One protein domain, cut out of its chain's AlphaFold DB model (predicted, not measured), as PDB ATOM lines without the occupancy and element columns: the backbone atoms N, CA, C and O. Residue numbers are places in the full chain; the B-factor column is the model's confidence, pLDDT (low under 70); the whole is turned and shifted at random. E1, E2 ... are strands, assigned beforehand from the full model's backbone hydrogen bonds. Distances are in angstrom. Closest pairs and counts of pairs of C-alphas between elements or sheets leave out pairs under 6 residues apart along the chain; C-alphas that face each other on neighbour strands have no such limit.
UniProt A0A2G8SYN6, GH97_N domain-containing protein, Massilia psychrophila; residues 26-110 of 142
ATOM      1  N   THR A  26      10.751 -14.805   0.843       89.50
ATOM      2  CA  THR A  26      10.794 -15.780   1.940       89.50
ATOM      3  C   THR A  26      12.223 -16.009   2.413       89.50
ATOM      4  O   THR A  26      13.114 -16.266   1.607       89.50
ATOM      5  N   LEU A  27      12.419 -15.968   3.727       89.44
ATOM      6  CA  LEU A  27      13.676 -16.238   4.410       89.44
ATOM      7  C   LEU A  27      13.494 -17.419   5.366       89.44
ATOM      8  O   LEU A  27      12.646 -17.375   6.253       89.44
ATOM      9  N   THR A  28      14.302 -18.464   5.212       91.56
ATOM     10  CA  THR A  28      14.253 -19.649   6.080       91.56
ATOM     11  C   THR A  28      15.419 -19.673   7.054       91.56
ATOM     12  O   THR A  28      16.527 -19.266   6.701       91.56
ATOM     13  N   SER A  29      15.206 -20.211   8.252       87.25
ATOM     14  CA  SER A  29      16.282 -20.494   9.200       87.25
ATOM     15  C   SER A  29      17.259 -21.548   8.651       87.25
ATOM     16  O   SER A  29      16.907 -22.317   7.750       87.25
ATOM     17  N   PRO A  30      18.491 -21.633   9.185       88.44
ATOM     18  CA  PRO A  30      19.479 -22.626   8.750       88.44
ATOM     19  C   PRO A  30      19.021 -24.084   8.904       88.44
ATOM     20  O   PRO A  30      19.370 -24.930   8.084       88.44
ATOM     21  N   ASP A  31      18.233 -24.372   9.940       89.31
ATOM     22  CA  ASP A  31      17.623 -25.681  10.200       89.31
ATOM     23  C   ASP A  31      16.291 -25.888   9.455       89.31
ATOM     24  O   ASP A  31      15.719 -26.971   9.505       89.31
ATOM     25  N   ARG A  32      15.823 -24.866   8.722       90.19
ATOM     26  CA  ARG A  32      14.605 -24.845   7.895       90.19
ATOM     27  C   ARG A  32      13.291 -25.070   8.640       90.19
ATOM     28  O   ARG A  32      12.251 -25.189   7.998       90.19
ATOM     29  N   HIS A  33      13.315 -25.082   9.968       94.12
ATOM     30  CA  HIS A  33      12.103 -25.208  10.767       94.12
ATOM     31  C   HIS A  33      11.327 -23.894  10.845       94.12
ATOM     32  O   HIS A  33      10.129 -23.931  11.092       94.12
ATOM     33  N   ILE A  34      11.966 -22.741  10.622       95.38
ATOM     34  CA  ILE A  34      11.325 -21.423  10.658       95.38
ATOM     35  C   ILE A  34      11.388 -20.789   9.270       95.38
ATOM     36  O   ILE A  34      12.444 -20.775   8.634       95.38
ATOM     37  N   ALA A  35      10.275 -20.215   8.823       93.75
ATOM     38  CA  ALA A  35      10.222 -19.386   7.627       93.75
ATOM     39  C   ALA A  35       9.540 -18.052   7.931       93.75
ATOM     40  O   ALA A  35       8.491 -18.008   8.572       93.75
ATOM     41  N   VAL A  36      10.135 -16.970   7.441       94.12
ATOM     42  CA  VAL A  36       9.588 -15.615   7.475       94.12
ATOM     43  C   VAL A  36       9.233 -15.226   6.051       94.12
ATOM     44  O   VAL A  36      10.080 -15.321   5.165       94.12
ATOM     45  N   ALA A  37       8.004 -14.782   5.823       93.00
ATOM     46  CA  ALA A  37       7.572 -14.270   4.529       93.00
ATOM     47  C   ALA A  37       7.279 -12.776   4.640       93.00
ATOM     48  O   ALA A  37       6.639 -12.350   5.596       93.00
ATOM     49  N   VAL A  38       7.723 -11.996   3.655       91.31
ATOM     50  CA  VAL A  38       7.441 -10.561   3.525       91.31
ATOM     51  C   VAL A  38       6.750 -10.315   2.190       91.31
ATOM     52  O   VAL A  38       7.217 -10.772   1.146       91.31
ATOM     53  N   SER A  39       5.636  -9.590   2.204       90.25
ATOM     54  CA  SER A  39       4.851  -9.283   1.010       90.25
ATOM     55  C   SER A  39       4.335  -7.849   1.011       90.25
ATOM     56  O   SER A  39       4.270  -7.185   2.045       90.25
ATOM     57  N   VAL A  40       3.967  -7.365  -0.177       88.50
ATOM     58  CA  VAL A  40       3.227  -6.110  -0.338       88.50
ATOM     59  C   VAL A  40       1.739  -6.447  -0.431       88.50
ATOM     60  O   VAL A  40       1.331  -7.278  -1.249       88.50
ATOM     61  N   THR A  41       0.927  -5.818   0.416       88.88
ATOM     62  CA  THR A  41      -0.535  -5.967   0.421       88.88
ATOM     63  C   THR A  41      -1.172  -5.215  -0.759       88.88
ATOM     64  O   THR A  41      -0.535  -4.336  -1.351       88.88
ATOM     65  N   PRO A  42      -2.453  -5.465  -1.092       87.88
ATOM     66  CA  PRO A  42      -3.162  -4.693  -2.117       87.88
ATOM     67  C   PRO A  42      -3.232  -3.195  -1.798       87.88
ATOM     68  O   PRO A  42      -3.291  -2.364  -2.700       87.88
ATOM     69  N   GLN A  43      -3.182  -2.841  -0.512       88.81
ATOM     70  CA  GLN A  43      -3.193  -1.466  -0.018       88.81
ATOM     71  C   GLN A  43      -1.805  -0.800  -0.070       88.81
ATOM     72  O   GLN A  43      -1.638   0.304   0.447       88.81
ATOM     73  N   LYS A  44      -0.808  -1.437  -0.704       88.69
ATOM     74  CA  LYS A  44       0.581  -0.953  -0.793       88.69
ATOM     75  C   LYS A  44       1.227  -0.735   0.581       88.69
ATOM     76  O   LYS A  44       1.985   0.213   0.773       88.69
ATOM     77  N   THR A  45       0.927  -1.610   1.535       88.50
ATOM     78  CA  THR A  45       1.638  -1.711   2.818       88.50
ATOM     79  C   THR A  45       2.518  -2.959   2.814       88.50
ATOM     80  O   THR A  45       2.267  -3.886   2.040       88.50
ATOM     81  N   LEU A  46       3.561  -3.002   3.646       90.56
ATOM     82  CA  LEU A  46       4.322  -4.236   3.852       90.56
ATOM     83  C   LEU A  46       3.641  -5.085   4.922       90.56
ATOM     84  O   LEU A  46       3.176  -4.564   5.932       90.56
ATOM     85  N   ALA A  47       3.596  -6.394   4.704       91.62
ATOM     86  CA  ALA A  47       3.155  -7.367   5.687       91.62
ATOM     87  C   ALA A  47       4.202  -8.470   5.840       91.62
ATOM     88  O   ALA A  47       4.891  -8.818   4.879       91.62
ATOM     89  N   TRP A  48       4.304  -9.034   7.041       94.69
ATOM     90  CA  TRP A  48       5.171 -10.169   7.322       94.69
ATOM     91  C   TRP A  48       4.451 -11.244   8.129       94.69
ATOM     92  O   TRP A  48       3.516 -10.964   8.877       94.69
ATOM     93  N   SER A  49       4.876 -12.488   7.959       94.12
ATOM     94  CA  SER A  49       4.363 -13.631   8.709       94.12
ATOM     95  C   SER A  49       5.491 -14.593   9.046       94.12
ATOM     96  O   SER A  49       6.550 -14.579   8.412       94.12
ATOM     97  N   VAL A  50       5.258 -15.434  10.055       95.50
ATOM     98  CA  VAL A  50       6.209 -16.470  10.465       95.50
ATOM     99  C   VAL A  50       5.505 -17.802  10.572       95.50
ATOM    100  O   VAL A  50       4.470 -17.926  11.232       95.50
ATOM    101  N   THR A  51       6.115 -18.816   9.973       96.69
ATOM    102  CA  THR A  51       5.736 -20.207  10.172       96.69
ATOM    103  C   THR A  51       6.854 -20.970  10.865       96.69
ATOM    104  O   THR A  51       8.038 -20.685  10.682       96.69
ATOM    105  N   ARG A  52       6.456 -21.952  11.673       96.62
ATOM    106  CA  ARG A  52       7.331 -22.981  12.219       96.62
ATOM    107  C   ARG A  52       6.794 -24.337  11.794       96.62
ATOM    108  O   ARG A  52       5.633 -24.632  12.062       96.62
ATOM    109  N   ASP A  53       7.603 -25.143  11.120       96.44
ATOM    110  CA  ASP A  53       7.191 -26.452  10.599       96.44
ATOM    111  C   ASP A  53       5.934 -26.366   9.718       96.44
ATOM    112  O   ASP A  53       5.027 -27.192   9.796       96.44
ATOM    113  N   GLY A  54       5.835 -25.286   8.934       94.19
ATOM    114  CA  GLY A  54       4.666 -24.975   8.107       94.19
ATOM    115  C   GLY A  54       3.433 -24.485   8.878       94.19
ATOM    116  O   GLY A  54       2.460 -24.067   8.256       94.19
ATOM    117  N   LYS A  55       3.456 -24.474  10.216       97.31
ATOM    118  CA  LYS A  55       2.358 -23.968  11.052       97.31
ATOM    119  C   LYS A  55       2.535 -22.471  11.323       97.31
ATOM    120  O   LYS A  55       3.641 -22.061  11.677       97.31
ATOM    121  N   PRO A  56       1.487 -21.641  11.195       95.88
ATOM    122  CA  PRO A  56       1.594 -20.217  11.487       95.88
ATOM    123  C   PRO A  56       1.867 -19.991  12.977       95.88
ATOM    124  O   PRO A  56       1.134 -20.485  13.830       95.88
ATOM    125  N   VAL A  57       2.921 -19.231  13.277       97.12
ATOM    126  CA  VAL A  57       3.247 -18.756  14.633       97.12
ATOM    127  C   VAL A  57       2.961 -17.263  14.748       97.12
ATOM    128  O   VAL A  57       2.471 -16.806  15.775       97.12
ATOM    129  N   ILE A  58       3.214 -16.512  13.672       95.00
ATOM    130  CA  ILE A  58       2.816 -15.111  13.538       95.00
ATOM    131  C   ILE A  58       2.002 -14.985  12.253       95.00
ATOM    132  O   ILE A  58       2.484 -15.303  11.162       95.00
ATOM    133  N   LEU A  59       0.754 -14.542  12.401       95.75
ATOM    134  CA  LEU A  59      -0.137 -14.243  11.282       95.75
ATOM    135  C   LEU A  59       0.322 -12.976  10.543       95.75
ATOM    136  O   LEU A  59       1.065 -12.180  11.124       95.75
ATOM    137  N   PRO A  60      -0.120 -12.767   9.286       94.06
ATOM    138  CA  PRO A  60       0.228 -11.577   8.519       94.06
ATOM    139  C   PRO A  60       0.026 -10.287   9.323       94.06
ATOM    140  O   PRO A  60      -1.094  -9.938   9.689       94.06
ATOM    141  N   SER A  61       1.132  -9.603   9.594       92.25
ATOM    142  CA  SER A  61       1.201  -8.396  10.416       92.25
ATOM    143  C   SER A  61       1.833  -7.265   9.619       92.25
ATOM    144  O   SER A  61       2.787  -7.492   8.878       92.25
ATOM    145  N   LEU A  62       1.299  -6.049   9.746       92.75
ATOM    146  CA  LEU A  62       1.786  -4.900   8.986       92.75
ATOM    147  C   LEU A  62       3.164  -4.434   9.476       92.75
ATOM    148  O   LEU A  62       3.457  -4.467  10.669       92.75
ATOM    149  N   LEU A  63       3.990  -3.978   8.539       90.19
ATOM    150  CA  LEU A  63       5.297  -3.378   8.776       90.19
ATOM    151  C   LEU A  63       5.304  -1.969   8.183       90.19
ATOM    152  O   LEU A  63       4.933  -1.770   7.024       90.19
ATOM    153  N   GLY A  64       5.732  -0.997   8.979       87.50
ATOM    154  CA  GLY A  64       5.785   0.395   8.563       87.50
ATOM    155  C   GLY A  64       6.018   1.342   9.730       87.50
ATOM    156  O   GLY A  64       5.814   0.967  10.883       87.50
ATOM    157  N   LEU A  65       6.441   2.564   9.417       88.50
ATOM    158  CA  LEU A  65       6.589   3.660  10.374       88.50
ATOM    159  C   LEU A  65       5.993   4.937   9.783       88.50
ATOM    160  O   LEU A  65       6.177   5.219   8.601       88.50
ATOM    161  N   GLU A  66       5.320   5.719  10.616       89.31
ATOM    162  CA  GLU A  66       4.914   7.085  10.291       89.31
ATOM    163  C   GLU A  66       5.863   8.038  11.021       89.31
ATOM    164  O   GLU A  66       6.054   7.929  12.233       89.31
ATOM    165  N   LEU A  67       6.527   8.910  10.265       88.06
ATOM    166  CA  LEU A  67       7.497   9.877  10.763       88.06
ATOM    167  C   LEU A  67       6.986  11.289  10.471       88.06
ATOM    168  O   LEU A  67       6.195  11.502   9.550       88.06
ATOM    169  N   GLU A  68       7.481  12.284  11.204       91.06
ATOM    170  CA  GLU A  68       7.188  13.674  10.859       91.06
ATOM    171  C   GLU A  68       7.735  14.000   9.462       91.06
ATOM    172  O   GLU A  68       8.934  13.907   9.201       91.06
ATOM    173  N   GLY A  69       6.834  14.345   8.541       88.38
ATOM    174  CA  GLY A  69       7.174  14.683   7.159       88.38
ATOM    175  C   GLY A  69       7.473  13.495   6.235       88.38
ATOM    176  O   GLY A  69       7.810  13.728   5.074       88.38
ATOM    177  N   ALA A  70       7.338  12.241   6.688       84.31
ATOM    178  CA  ALA A  70       7.535  11.065   5.837       84.31
ATOM    179  C   ALA A  70       6.667   9.863   6.250       84.31
ATOM    180  O   ALA A  70       6.610   9.480   7.414       84.31
ATOM    181  N   ASP A  71       6.058   9.205   5.263       85.62
ATOM    182  CA  ASP A  71       5.299   7.965   5.452       85.62
ATOM    183  C   ASP A  71       6.107   6.772   4.921       85.62
ATOM    184  O   ASP A  71       6.338   6.646   3.717       85.62
ATOM    185  N   LEU A  72       6.552   5.904   5.833       85.50
ATOM    186  CA  LEU A  72       7.243   4.647   5.538       85.50
ATOM    187  C   LEU A  72       6.351   3.430   5.837       85.50
ATOM    188  O   LEU A  72       6.861   2.336   6.073       85.50
ATOM    189  N   ALA A  73       5.030   3.609   5.872       86.88
ATOM    190  CA  ALA A  73       4.046   2.558   6.117       86.88
ATOM    191  C   ALA A  73       3.171   2.259   4.892       86.88
ATOM    192  O   ALA A  73       2.737   1.118   4.709       86.88
ATOM    193  N   ARG A  74       2.916   3.259   4.041       88.69
ATOM    194  CA  ARG A  74       1.997   3.163   2.893       88.69
ATOM    195  C   ARG A  74       2.678   3.513   1.572       88.69
ATOM    196  O   ARG A  74       3.752   4.100   1.525       88.69
ATOM    197  N   GLY A  75       2.043   3.129   0.463       86.25
ATOM    198  CA  GLY A  75       2.566   3.389  -0.884       86.25
ATOM    199  C   GLY A  75       3.865   2.636  -1.205       86.25
ATOM    200  O   GLY A  75       4.563   2.987  -2.159       86.25
ATOM    201  N   LEU A  76       4.189   1.605  -0.425       84.06
ATOM    202  CA  LEU A  76       5.438   0.866  -0.515       84.06
ATOM    203  C   LEU A  76       5.408  -0.139  -1.667       84.06
ATOM    204  O   LEU A  76       4.375  -0.707  -2.023       84.06
ATOM    205  N   ARG A  77       6.593  -0.397  -2.223       82.81
ATOM    206  CA  ARG A  77       6.848  -1.520  -3.127       82.81
ATOM    207  C   ARG A  77       8.142  -2.200  -2.720       82.81
ATOM    208  O   ARG A  77       9.106  -1.523  -2.363       82.81
ATOM    209  N   LEU A  78       8.187  -3.518  -2.844       81.94
ATOM    210  CA  LEU A  78       9.422  -4.263  -2.666       81.94
ATOM    211  C   LEU A  78      10.265  -4.115  -3.939       81.94
ATOM    212  O   LEU A  78       9.957  -4.710  -4.967       81.94
ATOM    213  N   ALA A  79      11.265  -3.232  -3.899       79.94
ATOM    214  CA  ALA A  79      12.045  -2.868  -5.085       79.94
ATOM    215  C   ALA A  79      13.132  -3.895  -5.428       79.94
ATOM    216  O   ALA A  79      13.400  -4.137  -6.602       79.94
ATOM    217  N   ASN A  80      13.779  -4.459  -4.410       71.75
ATOM    218  CA  ASN A  80      14.781  -5.505  -4.542       71.75
ATOM    219  C   ASN A  80      14.861  -6.285  -3.223       71.75
ATOM    220  O   ASN A  80      14.470  -5.783  -2.165       71.75
ATOM    221  N   VAL A  81      15.366  -7.506  -3.310       75.81
ATOM    222  CA  VAL A  81      15.640  -8.387  -2.185       75.81
ATOM    223  C   VAL A  81      17.055  -8.902  -2.385       75.81
ATOM    224  O   VAL A  81      17.348  -9.492  -3.427       75.81
ATOM    225  N   SER A  82      17.933  -8.671  -1.410       73.25
ATOM    226  CA  SER A  82      19.306  -9.159  -1.496       73.25
ATOM    227  C   SER A  82      19.334 -10.691  -1.569       73.25
ATOM    228  O   SER A  82      18.446 -11.356  -1.024       73.25
ATOM    229  N   PRO A  83      20.390 -11.287  -2.149       72.88
ATOM    230  CA  PRO A  83      20.663 -12.701  -1.947       72.88
ATOM    231  C   PRO A  83      20.709 -13.028  -0.451       72.88
ATOM    232  O   PRO A  83      21.218 -12.237   0.350       72.88
ATOM    233  N   VAL A  84      20.186 -14.194  -0.078       76.75
ATOM    234  CA  VAL A  84      20.238 -14.671   1.305       76.75
ATOM    235  C   VAL A  84      21.677 -15.036   1.651       76.75
ATOM    236  O   VAL A  84      22.289 -15.871   0.981       76.75
ATOM    237  N   ARG A  85      22.210 -14.442   2.720       77.19
ATOM    238  CA  ARG A  85      23.546 -14.758   3.232       77.19
ATOM    239  C   ARG A  85      23.443 -15.514   4.548       77.19
ATOM    240  O   ARG A  85      22.847 -15.021   5.503       77.19
ATOM    241  N   ALA A  86      24.069 -16.686   4.608       76.62
ATOM    242  CA  ALA A  86      24.264 -17.402   5.861       76.62
ATOM    243  C   ALA A  86      25.377 -16.723   6.668       76.62
ATOM    244  O   ALA A  86      26.504 -16.572   6.191       76.62
ATOM    245  N   VAL A  87      25.059 -16.324   7.894       75.31
ATOM    246  CA  VAL A  87      26.003 -15.755   8.854       75.31
ATOM    247  C   VAL A  87      26.168 -16.762   9.982       75.31
ATOM    248  O   VAL A  87      25.185 -17.200  10.580       75.31
ATOM    249  N   SER A  88      27.414 -17.160  10.247       73.31
ATOM    250  CA  SER A  88      27.757 -17.976  11.407       73.31
ATOM    251  C   SER A  88      28.859 -17.297  12.194       73.31
ATOM    252  O   SER A  88      29.999 -17.221  11.738       73.31
ATOM    253  N   GLU A  89      28.516 -16.827  13.384       65.88
ATOM    254  CA  GLU A  89      29.447 -16.135  14.263       65.88
ATOM    255  C   GLU A  89      29.513 -16.834  15.618       65.88
ATOM    256  O   GLU A  89      28.555 -17.442  16.101       65.88
ATOM    257  N   ARG A  90      30.697 -16.786  16.228       61.28
ATOM    258  CA  ARG A  90      30.923 -17.265  17.589       61.28
ATOM    259  C   ARG A  90      31.272 -16.077  18.453       61.28
ATOM    260  O   ARG A  90      32.318 -15.466  18.251       61.28
ATOM    261  N   TYR A  91      30.418 -15.791  19.427       56.38
ATOM    262  CA  TYR A  91      30.689 -14.754  20.408       56.38
ATOM    263  C   TYR A  91      31.177 -15.373  21.719       56.38
ATOM    264  O   TYR A  91      30.643 -16.379  22.191       56.38
ATOM    265  N   HIS A  92      32.198 -14.760  22.316       49.56
ATOM    266  CA  HIS A  92      32.653 -15.083  23.663       49.56
ATOM    267  C   HIS A  92      32.138 -14.003  24.615       49.56
ATOM    268  O   HIS A  92      32.655 -12.890  24.639       49.56
ATOM    269  N   GLY A  93      31.101 -14.329  25.390       52.12
ATOM    270  CA  GLY A  93      30.571 -13.432  26.416       52.12
ATOM    271  C   GLY A  93      31.584 -13.182  27.535       52.12
ATOM    272  O   GLY A  93      32.286 -14.097  27.976       52.12
ATOM    273  N   SER A  94      31.649 -11.947  28.033       51.81
ATOM    274  CA  SER A  94      32.435 -11.614  29.219       51.81
ATOM    275  C   SER A  94      31.769 -12.188  30.474       51.81
ATOM    276  O   SER A  94      30.859 -11.602  31.047       51.81
ATOM    277  N   ARG A  95      32.230 -13.379  30.864       50.75
ATOM    278  CA  ARG A  95      32.450 -13.868  32.238       50.75
ATOM    279  C   ARG A  95      31.491 -13.372  33.343       50.75
ATOM    280  O   ARG A  95      31.954 -12.882  34.364       50.75
ATOM    281  N   GLN A  96      30.186 -13.593  33.205       46.97
ATOM    282  CA  GLN A  96      29.287 -13.716  34.371       46.97
ATOM    283  C   GLN A  96      28.136 -14.711  34.175       46.97
ATOM    284  O   GLN A  96      27.595 -15.205  35.154       46.97
ATOM    285  N   GLU A  97      27.889 -15.158  32.942       48.38
ATOM    286  CA  GLU A  97      27.043 -16.325  32.645       48.38
ATOM    287  C   GLU A  97      27.878 -17.508  32.111       48.38
ATOM    288  O   GLU A  97      27.453 -18.333  31.305       48.38
ATOM    289  N   ALA A  98      29.143 -17.583  32.535       43.34
ATOM    290  CA  ALA A  98      30.087 -18.598  32.084       43.34
ATOM    291  C   ALA A  98      29.954 -19.891  32.901       43.34
ATOM    292  O   ALA A  98      30.870 -20.287  33.620       43.34
ATOM    293  N   ARG A  99      28.842 -20.607  32.711       42.38
ATOM    294  CA  ARG A  99      28.857 -22.074  32.775       42.38
ATOM    295  C   ARG A  99      28.636 -22.615  31.356       42.38
ATOM    296  O   ARG A  99      27.580 -23.114  31.011       42.38
ATOM    297  N   LEU A 100      29.685 -22.479  30.537       42.06
ATOM    298  CA  LEU A 100      29.944 -23.274  29.324       42.06
ATOM    299  C   LEU A 100      28.922 -23.209  28.166       42.06
ATOM    300  O   LEU A 100      28.731 -24.205  27.476       42.06
ATOM    301  N   CYS A 101      28.357 -22.049  27.837       32.44
ATOM    302  CA  CYS A 101      27.655 -21.889  26.556       32.44
ATOM    303  C   CYS A 101      28.534 -21.149  25.543       32.44
ATOM    304  O   CYS A 101      28.650 -19.927  25.549       32.44
ATOM    305  N   ARG A 102      29.165 -21.903  24.636       35.19
ATOM    306  CA  ARG A 102      29.643 -21.359  23.359       35.19
ATOM    307  C   ARG A 102      28.398 -20.968  22.561       35.19
ATOM    308  O   ARG A 102      27.758 -21.845  21.987       35.19
ATOM    309  N   VAL A 103      28.046 -19.686  22.535       42.44
ATOM    310  CA  VAL A 103      26.933 -19.209  21.709       42.44
ATOM    311  C   VAL A 103      27.409 -19.185  20.259       42.44
ATOM    312  O   VAL A 103      28.337 -18.460  19.898       42.44
ATOM    313  N   VAL A 104      26.821 -20.060  19.447       41.09
ATOM    314  CA  VAL A 104      26.992 -20.067  17.996       41.09
ATOM    315  C   VAL A 104      25.739 -19.430  17.422       41.09
ATOM    316  O   VAL A 104      24.674 -20.044  17.460       41.09
ATOM    317  N   ASP A 105      25.866 -18.215  16.902       43.56
ATOM    318  CA  ASP A 105      24.793 -17.581  16.148       43.56
ATOM    319  C   ASP A 105      24.820 -18.140  14.723       43.56
ATOM    320  O   ASP A 105      25.873 -18.185  14.079       43.56
ATOM    321  N   ARG A 106      23.678 -18.642  14.250       48.72
ATOM    322  CA  ARG A 106      23.472 -19.008  12.848       48.72
ATOM    323  C   ARG A 106      22.163 -18.402  12.389       48.72
ATOM    324  O   ARG A 106      21.094 -18.876  12.770       48.72
ATOM    325  N   LYS A 107      22.262 -17.398  11.531       53.91
ATOM    326  CA  LYS A 107      21.122 -16.706  10.936       53.91
ATOM    327  C   LYS A 107      21.299 -16.612   9.433       53.91
ATOM    328  O   LYS A 107      22.416 -16.614   8.918       53.91
ATOM    329  N   ASN A 108      20.176 -16.523   8.744       49.59
ATOM    330  CA  ASN A 108      20.152 -16.104   7.358       49.59
ATOM    331  C   ASN A 108      19.695 -14.649   7.336       49.59
ATOM    332  O   ASN A 108      18.714 -14.310   7.993       49.59
ATOM    333  N   GLU A 109      20.412 -13.797   6.615       59.56
ATOM    334  CA  GLU A 109      20.063 -12.387   6.456       59.56
ATOM    335  C   GLU A 109      19.582 -12.133   5.031       59.56
ATOM    336  O   GLU A 109      20.182 -12.599   4.059       59.56
ATOM    337  N   MET A 110      18.483 -11.390   4.929       44.97
ATOM    338  CA  MET A 110      17.919 -10.899   3.681       44.97
ATOM    339  C   MET A 110      17.560  -9.436   3.899       44.97
ATOM    340  O   MET A 110      16.734  -9.115   4.751       44.97
TER     341      MET A 110
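What this domain is: This is residues 26 to 110 of the 142 residues of the protein "GH97_N domain-containing protein" of Massilia psychrophila (UniProt A0A2G8SYN6). A twisted sheet of four strands, E1 to E4, makes one part, and a separate two-stranded hairpin, E5 and E6, is a long arm that passes by the E1 edge of that sheet and carries a loop whose residues 94 to 100 stick out free. Between the two parts runs a long link, residues 64 to 84, which folds back on itself in a short pairing at residues 66 to 71. The printed part has 85 residues, with six named strands, E1 to E6 in that order along the chain, and no named helix; the first sheet has the order E1, E2, E3, E4 and the second E5, E6, both antiparallel. The class is all strand, though under half of the residues, 40 of 85, are in named elements. The whole is loose, with a radius of gyration of the C-alphas of 17.3 A, and spans 50 by 35 by 24 A.

How they stand to each other: Begin at E1, residues 26 to 28, an edge strand. It forms a hairpin with E2, residues 34 to 40, at 167 degrees; look for N 27 and O 36, 2.8 A apart and within hydrogen-bond range. E3, residues 46 to 52, is the next antiparallel neighbour, at 162 degrees to E2, with N 37 and O 49 at 3.0 A. E4, residues 55 to 63, is the other edge strand, at 164 degrees to E3, with N 48 and O 61 at 2.8 A. These four form a meander, each strand the antiparallel neighbour of the one before. E5, residues 85 to 91, and E6, residues 103 to 109, form a hairpin at 160 degrees, with N 87 and O 107 at 2.8 A. E6 comes nearest to the first sheet at E1, where the closest C-alphas, of Thr 28 and Asn 108, are 7.0 A apart. E5 is apart from E1, E2, E3 and E4.

Where its parts are: Find C-alpha 26 at (10.794, -15.780, 1.940), where E1 begins; it runs 6.6 A to C-alpha 28. E2 runs 20.5 A, E3 20.7 A, and E4, the longest strand by residues, 20.9 A to C-alpha 63 at (5.297, -3.378, 8.776). E5 runs 18.6 A and E6 18.1 A, ending at C-alpha 109 at (20.063, -12.387, 6.456).

The domain as a whole: Look for the two C-alphas farthest apart at Pro 42 and Arg 99, 50.4 A. The printed part has no cut. The links E4 to E5, 21 residues, and E5 to E6, 11 residues, are long; the other three are tight. The mean pLDDT of the printed part is 77.9, and residues 89 to 110 are under 70.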